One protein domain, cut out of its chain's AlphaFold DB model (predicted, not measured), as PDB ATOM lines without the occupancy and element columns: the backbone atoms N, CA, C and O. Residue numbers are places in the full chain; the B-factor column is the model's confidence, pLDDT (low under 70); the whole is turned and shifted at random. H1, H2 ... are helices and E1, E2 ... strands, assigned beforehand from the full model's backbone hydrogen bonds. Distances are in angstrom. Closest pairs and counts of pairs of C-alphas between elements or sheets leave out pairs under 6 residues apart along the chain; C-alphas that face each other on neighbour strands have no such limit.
ATOM      1  N   ALA A   2      -1.442  -5.062  -5.714       49.19
ATOM      2  CA  ALA A   2      -0.984  -4.334  -6.916       49.19
ATOM      3  C   ALA A   2      -1.555  -4.899  -8.237       49.19
ATOM      4  O   ALA A   2      -2.119  -4.151  -9.025       49.19
ATOM      5  N   GLY A   3      -1.517  -6.223  -8.441       53.88
ATOM      6  CA  GLY A   3      -2.118  -6.858  -9.628       53.88
ATOM      7  C   GLY A   3      -3.641  -6.676  -9.729       53.88
ATOM      8  O   GLY A   3      -4.179  -6.513 -10.818       53.88
ATOM      9  N   GLU A   4      -4.337  -6.607  -8.590       57.66
ATOM     10  CA  GLU A   4      -5.773  -6.288  -8.552       57.66
ATOM     11  C   GLU A   4      -6.048  -4.822  -8.904       57.66
ATOM     12  O   GLU A   4      -7.045  -4.536  -9.557       57.66
ATOM     13  N   ALA A   5      -5.178  -3.891  -8.494       58.19
ATOM     14  CA  ALA A   5      -5.272  -2.489  -8.896       58.19
ATOM     15  C   ALA A   5      -5.013  -2.308 -10.402       58.19
ATOM     16  O   ALA A   5      -5.768  -1.590 -11.048       58.19
ATOM     17  N   VAL A   6      -4.025  -3.008 -10.973       59.75
ATOM     18  CA  VAL A   6      -3.744  -3.023 -12.425       59.75
ATOM     19  C   VAL A   6      -4.938  -3.584 -13.206       59.75
ATOM     20  O   VAL A   6      -5.376  -2.977 -14.180       59.75
ATOM     21  N   SER A   7      -5.532  -4.682 -12.727       60.25
ATOM     22  CA  SER A   7      -6.735  -5.276 -13.324       60.25
ATOM     23  C   SER A   7      -7.958  -4.351 -13.231       60.25
ATOM     24  O   SER A   7      -8.672  -4.179 -14.218       60.25
ATOM     25  N   LYS A   8      -8.179  -3.688 -12.086       66.69
ATOM     26  CA  LYS A   8      -9.249  -2.685 -11.919       66.69
ATOM     27  C   LYS A   8      -9.038  -1.435 -12.772       66.69
ATOM     28  O   LYS A   8     -10.017  -0.826 -13.185       66.69
ATOM     29  N   ALA A   9      -7.786  -1.070 -13.041       60.91
ATOM     30  CA  ALA A   9      -7.424   0.034 -13.924       60.91
ATOM     31  C   ALA A   9      -7.527  -0.322 -15.420       60.91
ATOM     32  O   ALA A   9      -7.204   0.522 -16.251       60.91
ATOM     33  N   GLN A  10      -7.964  -1.544 -15.765       69.94
ATOM     34  CA  GLN A  10      -8.061  -2.046 -17.144       69.94
ATOM     35  C   GLN A  10      -6.735  -1.972 -17.918       69.94
ATOM     36  O   GLN A  10      -6.722  -1.869 -19.143       69.94
ATOM     37  N   LEU A  11      -5.608  -2.031 -17.207       64.44
ATOM     38  CA  LEU A  11      -4.291  -2.123 -17.823       64.44
ATOM     39  C   LEU A  11      -4.044  -3.565 -18.281       64.44
ATOM     40  O   LEU A  11      -4.466  -4.519 -17.620       64.44
ATOM     41  N   GLU A  12      -3.348  -3.730 -19.407       69.56
ATOM     42  CA  GLU A  12      -3.025  -5.051 -19.948       69.56
ATOM     43  C   GLU A  12      -2.214  -5.873 -18.936       69.56
ATOM     44  O   GLU A  12      -1.341  -5.351 -18.227       69.56
ATOM     45  N   ALA A  13      -2.491  -7.175 -18.864       58.56
ATOM     46  CA  ALA A  13      -1.765  -8.074 -17.978       58.56
ATOM     47  C   ALA A  13      -0.272  -8.077 -18.355       58.56
ATOM     48  O   ALA A  13       0.083  -8.356 -19.495       58.56
ATOM     49  N   GLY A  14       0.597  -7.754 -17.391       64.56
ATOM     50  CA  GLY A  14       2.039  -7.593 -17.624       64.56
ATOM     51  C   GLY A  14       2.503  -6.153 -17.876       64.56
ATOM     52  O   GLY A  14       3.696  -5.941 -18.083       64.56
ATOM     53  N   THR A  15       1.607  -5.157 -17.816       70.56
ATOM     54  CA  THR A  15       1.988  -3.737 -17.892       70.56
ATOM     55  C   THR A  15       2.932  -3.375 -16.743       70.56
ATOM     56  O   THR A  15       2.547  -3.412 -15.573       70.56
ATOM     57  N   CYS A  16       4.159  -2.983 -17.085       76.38
ATOM     58  CA  CYS A  16       5.127  -2.451 -16.132       76.38
ATOM     59  C   CYS A  16       4.805  -0.979 -15.850       76.38
ATOM     60  O   CYS A  16       4.778  -0.153 -16.767       76.38
ATOM     61  N   LEU A  17       4.552  -0.641 -14.584       74.94
ATOM     62  CA  LEU A  17       4.288   0.738 -14.184       74.94
ATOM     63  C   LEU A  17       5.542   1.597 -14.403       74.94
ATOM     64  O   LEU A  17       6.662   1.175 -14.122       74.94
ATOM     65  N   ARG A  18       5.377   2.844 -14.851       75.69
ATOM     66  CA  ARG A  18       6.517   3.772 -14.959       75.69
ATOM     67  C   ARG A  18       7.093   4.119 -13.582       75.69
ATOM     68  O   ARG A  18       8.304   4.133 -13.404       75.69
ATOM     69  N   ALA A  19       6.225   4.342 -12.599       71.62
ATOM     70  CA  ALA A  19       6.621   4.567 -11.217       71.62
ATOM     71  C   ALA A  19       5.595   3.969 -10.245       71.62
ATOM     72  O   ALA A  19       4.392   4.027 -10.495       71.62
ATOM     73  N   LEU A  20       6.074   3.429  -9.126       77.44
ATOM     74  CA  LEU A  20       5.265   2.978  -7.995       77.44
ATOM     75  C   LEU A  20       5.698   3.737  -6.739       77.44
ATOM     76  O   LEU A  20       6.782   3.500  -6.215       77.44
ATOM     77  N   GLY A  21       4.848   4.644  -6.262       70.88
ATOM     78  CA  GLY A  21       5.035   5.341  -4.993       70.88
ATOM     79  C   GLY A  21       4.229   4.686  -3.875       70.88
ATOM     80  O   GLY A  21       3.046   4.399  -4.054       70.88
ATOM     81  N   MET A  22       4.847   4.460  -2.718       71.88
ATOM     82  CA  MET A  22       4.206   3.829  -1.561       71.88
ATOM     83  C   MET A  22       4.473   4.636  -0.291       71.88
ATOM     84  O   MET A  22       5.622   4.937   0.010       71.88
ATOM     85  N   SER A  23       3.420   4.940   0.468       66.12
ATOM     86  CA  SER A  23       3.522   5.509   1.818       66.12
ATOM     87  C   SER A  23       3.273   4.395   2.833       66.12
ATOM     88  O   SER A  23       2.174   3.839   2.864       66.12
ATOM     89  N   LEU A  24       4.308   4.008   3.584       70.25
ATOM     90  CA  LEU A  24       4.309   2.802   4.419       70.25
ATOM     91  C   LEU A  24       4.828   3.063   5.834       70.25
ATOM     92  O   LEU A  24       5.801   3.797   6.030       70.25
ATOM     93  N   SER A  25       4.247   2.348   6.800       66.88
ATOM     94  CA  SER A  25       4.777   2.297   8.164       66.88
ATOM     95  C   SER A  25       6.149   1.666   8.203       66.88
ATOM     96  O   SER A  25       6.333   0.543   7.737       66.88
ATOM     97  N   GLY A  26       7.119   2.409   8.741       63.84
ATOM     98  CA  GLY A  26       8.522   2.007   8.758       63.84
ATOM     99  C   GLY A  26       9.301   2.349   7.487       63.84
ATOM    100  O   GLY A  26      10.480   2.037   7.439       63.84
ATOM    101  N   GLY A  27       8.711   3.034   6.497       64.94
ATOM    102  CA  GLY A  27       9.407   3.555   5.307       64.94
ATOM    103  C   GLY A  27      10.188   4.857   5.548       64.94
ATOM    104  O   GLY A  27      10.441   5.607   4.609       64.94
ATOM    105  N   ASP A  28      10.513   5.170   6.801       70.12
ATOM    106  CA  ASP A  28      10.987   6.491   7.242       70.12
ATOM    107  C   ASP A  28      12.502   6.691   7.088       70.12
ATOM    108  O   ASP A  28      12.980   7.825   7.082       70.12
ATOM    109  N   THR A  29      13.273   5.603   6.995       72.69
ATOM    110  CA  THR A  29      14.741   5.661   6.897       72.69
ATOM    111  C   THR A  29      15.229   5.232   5.514       72.69
ATOM    112  O   THR A  29      14.599   4.366   4.900       72.69
ATOM    113  N   PRO A  30      16.378   5.747   5.035       78.44
ATOM    114  CA  PRO A  30      16.959   5.307   3.765       78.44
ATOM    115  C   PRO A  30      17.132   3.784   3.699       78.44
ATOM    116  O   PRO A  30      16.729   3.157   2.728       78.44
ATOM    117  N   LYS A  31      17.602   3.169   4.793       81.31
ATOM    118  CA  LYS A  31      17.791   1.714   4.889       81.31
ATOM    119  C   LYS A  31      16.485   0.935   4.701       81.31
ATOM    120  O   LYS A  31      16.426   0.018   3.894       81.31
ATOM    121  N   SER A  32      15.425   1.313   5.415       78.19
ATOM    122  CA  SER A  32      14.114   0.663   5.273       78.19
ATOM    123  C   SER A  32      13.507   0.865   3.884       78.19
ATOM    124  O   SER A  32      12.877  -0.041   3.345       78.19
ATOM    125  N   GLN A  33      13.703   2.044   3.284       80.50
ATOM    126  CA  GLN A  33      13.242   2.325   1.925       80.50
ATOM    127  C   GLN A  33      13.970   1.427   0.916       80.50
ATOM    128  O   GLN A  33      13.318   0.800   0.083       80.50
ATOM    129  N   GLU A  34      15.295   1.309   1.029       84.31
ATOM    130  CA  GLU A  34      16.122   0.439   0.190       84.31
ATOM    131  C   GLU A  34      15.733  -1.037   0.323       84.31
ATOM    132  O   GLU A  34      15.542  -1.704  -0.693       84.31
ATOM    133  N   GLU A  35      15.553  -1.539   1.548       85.25
ATOM    134  CA  GLU A  35      15.154  -2.930   1.808       85.25
ATOM    135  C   GLU A  35      13.790  -3.260   1.180       85.25
ATOM    136  O   GLU A  35      13.644  -4.282   0.505       85.25
ATOM    137  N   ILE A  36      12.801  -2.374   1.337       80.50
ATOM    138  CA  ILE A  36      11.458  -2.560   0.766       80.50
ATOM    139  C   ILE A  36      11.508  -2.501  -0.766       80.50
ATOM    140  O   ILE A  36      10.921  -3.351  -1.440       80.50
ATOM    141  N   VAL A  37      12.233  -1.532  -1.335       82.81
ATOM    142  CA  VAL A  37      12.399  -1.417  -2.791       82.81
ATOM    143  C   VAL A  37      13.122  -2.644  -3.359       82.81
ATOM    144  O   VAL A  37      12.707  -3.170  -4.395       82.81
ATOM    145  N   ALA A  38      14.163  -3.143  -2.690       83.81
ATOM    146  CA  ALA A  38      14.902  -4.333  -3.106       83.81
ATOM    147  C   ALA A  38      14.035  -5.601  -3.057       83.81
ATOM    148  O   ALA A  38      14.059  -6.399  -3.999       83.81
ATOM    149  N   ALA A  39      13.223  -5.765  -2.008       83.19
ATOM    150  CA  ALA A  39      12.287  -6.880  -1.891       83.19
ATOM    151  C   ALA A  39      11.261  -6.879  -3.037       83.19
ATOM    152  O   ALA A  39      11.026  -7.920  -3.652       83.19
ATOM    153  N   ILE A  40      10.715  -5.710  -3.388       79.31
ATOM    154  CA  ILE A  40       9.764  -5.562  -4.499       79.31
ATOM    155  C   ILE A  40      10.420  -5.884  -5.838       79.31
ATOM    156  O   ILE A  40       9.849  -6.641  -6.618       79.31
ATOM    157  N   LYS A  41      11.629  -5.373  -6.097       81.31
ATOM    158  CA  LYS A  41      12.362  -5.678  -7.337       81.31
ATOM    159  C   LYS A  41      12.683  -7.167  -7.471       81.31
ATOM    160  O   LYS A  41      12.641  -7.700  -8.573       81.31
ATOM    161  N   THR A  42      12.978  -7.832  -6.356       82.38
ATOM    162  CA  THR A  42      13.311  -9.261  -6.336       82.38
ATOM    163  C   THR A  42      12.070 -10.135  -6.527       82.38
ATOM    164  O   THR A  42      12.097 -11.074  -7.314       82.38
ATOM    165  N   GLN A  43      10.975  -9.835  -5.822       81.38
ATOM    166  CA  GLN A  43       9.751 -10.644  -5.870       81.38
ATOM    167  C   GLN A  43       8.871 -10.329  -7.086       81.38
ATOM    168  O   GLN A  43       8.151 -11.203  -7.562       81.38
ATOM    169  N   TYR A  44       8.929  -9.097  -7.602       76.75
ATOM    170  CA  TYR A  44       8.082  -8.608  -8.692       76.75
ATOM    171  C   TYR A  44       8.887  -7.786  -9.724       76.75
ATOM    172  O   TYR A  44       8.626  -6.593  -9.910       76.75
ATOM    173  N   PRO A  45       9.842  -8.404 -10.447       75.50
ATOM    174  CA  PRO A  45      10.787  -7.708 -11.335       75.50
ATOM    175  C   PRO A  45      10.155  -6.976 -12.536       75.50
ATOM    176  O   PRO A  45      10.839  -6.208 -13.206       75.50
ATOM    177  N   GLY A  46       8.862  -7.179 -12.810       74.00
ATOM    178  CA  GLY A  46       8.109  -6.491 -13.869       74.00
ATOM    179  C   GLY A  46       7.056  -5.497 -13.369       74.00
ATOM    180  O   GLY A  46       6.251  -5.031 -14.168       74.00
ATOM    181  N   LEU A  47       7.004  -5.206 -12.063       77.31
ATOM    182  CA  LEU A  47       5.926  -4.397 -11.486       77.31
ATOM    183  C   LEU A  47       6.058  -2.903 -11.805       77.31
ATOM    184  O   LEU A  47       5.066  -2.272 -12.170       77.31
ATOM    185  N   ALA A  48       7.254  -2.332 -11.640       76.81
ATOM    186  CA  ALA A  48       7.510  -0.919 -11.903       76.81
ATOM    187  C   ALA A  48       8.973  -0.649 -12.288       76.81
ATOM    188  O   ALA A  48       9.881  -1.247 -11.709       76.81
ATOM    189  N   GLN A  49       9.206   0.296 -13.204       79.69
ATOM    190  CA  GLN A  49      10.549   0.750 -13.600       79.69
ATOM    191  C   GLN A  49      11.247   1.465 -12.436       79.69
ATOM    192  O   GLN A  49      12.394   1.164 -12.100       79.69
ATOM    193  N   THR A  50      10.508   2.355 -11.772       78.38
ATOM    194  CA  THR A  50      10.965   3.090 -10.592       78.38
ATOM    195  C   THR A  50      10.041   2.799  -9.419       78.38
ATOM    196  O   THR A  50       8.820   2.830  -9.549       78.38
ATOM    197  N   SER A  51      10.608   2.503  -8.253       76.56
ATOM    198  CA  SER A  51       9.851   2.312  -7.012       76.56
ATOM    199  C   SER A  51      10.345   3.302  -5.971       76.56
ATOM    200  O   SER A  51      11.551   3.439  -5.775       76.56
ATOM    201  N   PHE A  52       9.409   3.979  -5.317       75.12
ATOM    202  CA  PHE A  52       9.666   4.976  -4.292       75.12
ATOM    203  C   PHE A  52       8.869   4.622  -3.038       75.12
ATOM    204  O   PHE A  52       7.664   4.375  -3.104       75.12
ATOM    205  N   VAL A  53       9.546   4.600  -1.895       74.50
ATOM    206  CA  VAL A  53       8.925   4.389  -0.587       74.50
ATOM    207  C   VAL A  53       9.125   5.660   0.215       74.50
ATOM    208  O   VAL A  53      10.252   6.124   0.364       74.50
ATOM    209  N   CYS A  54       8.042   6.206   0.749       63.94
ATOM    210  CA  CYS A  54       8.096   7.209   1.794       63.94
ATOM    211  C   CYS A  54       7.518   6.647   3.089       63.94
ATOM    212  O   CYS A  54       6.695   5.726   3.101       63.94
ATOM    213  N   GLY A  55       7.969   7.229   4.191       62.25
ATOM    214  CA  GLY A  55       7.394   6.971   5.491       62.25
ATOM    215  C   GLY A  55       5.932   7.391   5.534       62.25
ATOM    216  O   GLY A  55       5.566   8.439   5.003       62.25
ATOM    217  N   ASP A  56       5.095   6.603   6.200       64.81
ATOM    218  CA  ASP A  56       3.807   7.098   6.696       64.81
ATOM    219  C   ASP A  56       3.987   8.029   7.908       64.81
ATOM    220  O   ASP A  56       3.017   8.626   8.379       64.81
ATOM    221  N   THR A  57       5.252   8.190   8.343       55.47
ATOM    222  CA  THR A  57       5.746   8.801   9.569       55.47
ATOM    223  C   THR A  57       5.181   8.089  10.789       55.47
ATOM    224  O   THR A  57       3.979   8.181  11.013       55.47
ATOM    225  N   ARG A  58       6.051   7.538  11.669       48.50
ATOM    226  CA  ARG A  58       5.849   7.394  13.145       48.50
ATOM    227  C   ARG A  58       5.827   5.967  13.736       48.50
ATOM    228  O   ARG A  58       4.928   5.660  14.509       48.50
ATOM    229  N   ALA A 221      -3.607   8.572   0.803       80.75
ATOM    230  CA  ALA A 221      -2.216   9.032   0.830       80.75
ATOM    231  C   ALA A 221      -1.375   8.436  -0.321       80.75
ATOM    232  O   ALA A 221      -0.378   9.027  -0.735       80.75
ATOM    233  N   ALA A 222      -1.818   7.311  -0.901       79.25
ATOM    234  CA  ALA A 222      -1.233   6.725  -2.103       79.25
ATOM    235  C   ALA A 222      -1.230   7.678  -3.311       79.25
ATOM    236  O   ALA A 222      -0.325   7.587  -4.130       79.25
ATOM    237  N   VAL A 223      -2.182   8.613  -3.420       84.31
ATOM    238  CA  VAL A 223      -2.176   9.633  -4.485       84.31
ATOM    239  C   VAL A 223      -0.991  10.584  -4.320       84.31
ATOM    240  O   VAL A 223      -0.283  10.860  -5.286       84.31
ATOM    241  N   GLY A 224      -0.712  11.020  -3.088       82.56
ATOM    242  CA  GLY A 224       0.485  11.805  -2.782       82.56
ATOM    243  C   GLY A 224       1.769  11.018  -3.057       82.56
ATOM    244  O   GLY A 224       2.689  11.536  -3.683       82.56
ATOM    245  N   ALA A 225       1.808   9.740  -2.669       78.81
ATOM    246  CA  ALA A 225       2.950   8.871  -2.951       78.81
ATOM    247  C   ALA A 225       3.171   8.672  -4.463       78.81
ATOM    248  O   ALA A 225       4.308   8.728  -4.925       78.81
ATOM    249  N   ALA A 226       2.100   8.490  -5.242       81.06
ATOM    250  CA  ALA A 226       2.164   8.383  -6.695       81.06
ATOM    251  C   ALA A 226       2.706   9.669  -7.331       81.06
ATOM    252  O   ALA A 226       3.578   9.587  -8.190       81.06
ATOM    253  N   ALA A 227       2.262  10.845  -6.877       81.50
ATOM    254  CA  ALA A 227       2.784  12.127  -7.351       81.50
ATOM    255  C   ALA A 227       4.278  12.303  -7.051       81.50
ATOM    256  O   ALA A 227       5.030  12.701  -7.939       81.50
ATOM    257  N   LEU A 228       4.727  11.928  -5.848       79.12
ATOM    258  CA  LEU A 228       6.150  11.934  -5.490       79.12
ATOM    259  C   LEU A 228       6.961  10.960  -6.355       79.12
ATOM    260  O   LEU A 228       8.017  11.321  -6.868       79.12
ATOM    261  N   GLY A 229       6.456   9.741  -6.563       78.75
ATOM    262  CA  GLY A 229       7.101   8.753  -7.430       78.75
ATOM    263  C   GLY A 229       7.183   9.216  -8.886       78.75
ATOM    264  O   GLY A 229       8.199   9.016  -9.548       78.75
ATOM    265  N   ALA A 230       6.139   9.882  -9.375       83.31
ATOM    266  CA  ALA A 230       6.092  10.438 -10.717       83.31
ATOM    267  C   ALA A 230       7.060  11.621 -10.882       83.31
ATOM    268  O   ALA A 230       7.757  11.704 -11.889       83.31
ATOM    269  N   GLN A 231       7.184  12.480  -9.864       81.44
ATOM    270  CA  GLN A 231       8.192  13.540  -9.818       81.44
ATOM    271  C   GLN A 231       9.619  12.972  -9.829       81.44
ATOM    272  O   GLN A 231      10.457  13.456 -10.583       81.44
ATOM    273  N   ALA A 232       9.888  11.922  -9.046       78.06
ATOM    274  CA  ALA A 232      11.185  11.241  -9.031       78.06
ATOM    275  C   ALA A 232      11.518  10.549 -10.366       78.06
ATOM    276  O   ALA A 232      12.685  10.385 -10.700       78.06
ATOM    277  N   ALA A 233      10.496  10.158 -11.131       84.56
ATOM    278  CA  ALA A 233      10.628   9.616 -12.482       84.56
ATOM    279  C   ALA A 233      10.595  10.699 -13.580       84.56
ATOM    280  O   ALA A 233      10.377  10.365 -14.744       84.56
ATOM    281  N   GLU A 234      10.748  11.980 -13.215       89.06
ATOM    282  CA  GLU A 234      10.729  13.135 -14.129       89.06
ATOM    283  C   GLU A 234       9.462  13.207 -15.008       89.06
ATOM    284  O   GLU A 234       9.460  13.721 -16.125       89.06
ATOM    285  N   CYS A 235       8.348  12.695 -14.487       87.25
ATOM    286  CA  CYS A 235       7.061  12.599 -15.166       87.25
ATOM    287  C   CYS A 235       5.950  13.162 -14.258       87.25
ATOM    288  O   CYS A 235       5.122  12.394 -13.771       87.25
ATOM    289  N   PRO A 236       5.925  14.479 -13.974       81.81
ATOM    290  CA  PRO A 236       5.025  15.058 -12.976       81.81
ATOM    291  C   PRO A 236       3.549  14.807 -13.312       81.81
ATOM    292  O   PRO A 236       3.107  15.022 -14.441       81.81
ATOM    293  N   LEU A 237       2.781  14.368 -12.311       83.31
ATOM    294  CA  LEU A 237       1.333  14.201 -12.435       83.31
ATOM    295  C   LEU A 237       0.625  15.547 -12.216       83.31
ATOM    296  O   LEU A 237       1.002  16.279 -11.297       83.31
ATOM    297  N   PRO A 238      -0.408  15.885 -13.007       85.75
ATOM    298  CA  PRO A 238      -1.258  17.031 -12.715       85.75
ATOM    299  C   PRO A 238      -2.020  16.777 -11.408       85.75
ATOM    300  O   PRO A 238      -2.721  15.776 -11.273       85.75
TER     301      PRO A 238
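AT A GLANCE: This is residues 2 to 58 and 221 to 238 of the 254 residues of an uncharacterized protein of Pomacea canaliculata (UniProt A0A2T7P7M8). A narrow ribbon of two parallel strands, E1 and E2, makes the core, with H3 crossing it slantwise on one face and H2 on the other side, over E2. H1 is off beyond E1, joined to it by residues 9 to 16. The printed part has 75 residues with three named helices and two named strands, in the order H1, E1, H2, E2, H3, and the class is mixed, helices and strands. The sheet's order is E1, E2, all parallel. The whole is compact, with a radius of gyration of the C-alphas of 12.3 A, and the C-alphas span 35 by 30 by 21 A.

HOW THE PARTS SIT: E1, residues 17 to 24, and E2, residues 48 to 55, are parallel neighbours, with 17 degrees between their directions. C-alphas 19 and 50 face each other at 4.6 A. N 20 and O 50 are within hydrogen-bond range at 2.8 A, and so are N 54 and O 22 at 2.8 A. E1, H2, residues 30 to 43, and E2 form a strand-helix-strand unit, two parallel neighbour strands with a helix between them in the chain, and its crossover is right-handed. The closest C-alphas of H2 and E2 are those of Gln 33 and Val 53, 5.4 A apart. E1 and H2 are near each other, with 6 pairs of C-alphas within 10 A. H3, residues 221 to 232, has 20 pairs of C-alphas within 8 A of E1, the closest being those of Gly 21 and Ala 226, 4.5 A apart. With E2 it has 7 such pairs, the closest those of Phe 52 and Gly 229, 5.5 A apart. H2 and H3 are apart. H1, residues 2 to 8, is apart from H2, E2 and H3. In H1, H2 and H3 every O i to N i+4 pair is within hydrogen-bond range.

IN THESE COORDINATES: E1 measures 18.7 A from C-alpha 17 at (4.288, 0.738, -14.184) to C-alpha 24, and E2 measures 19.1 A from C-alpha 48 to C-alpha 55. H2, the longest helix by residues, measures 20.0 A. H3 measures 16.8 A and ends with C-alpha 232 at (11.185, 11.241, -9.031). H1 measures 9.8 A and begins with C-alpha 2 at (-0.984, -4.334, -6.916).

THE WHOLE: The two C-alphas farthest apart are those of Glu 12 and Arg 58, 36.5 A. Residues 59 to 220 are not printed, and C-alphas 58 and 221 are 14.8 A apart across this cut, which the link from E2 to H3 spans. Of the links that are printed whole, E1 to H2 and H2 to E2 are tight, H1 to E1 is short, and no link is long. The mean pLDDT of the printed part is 73.9, and it is under 70 at residues 2 to 14, 23, 25 to 27 and 54 to 58.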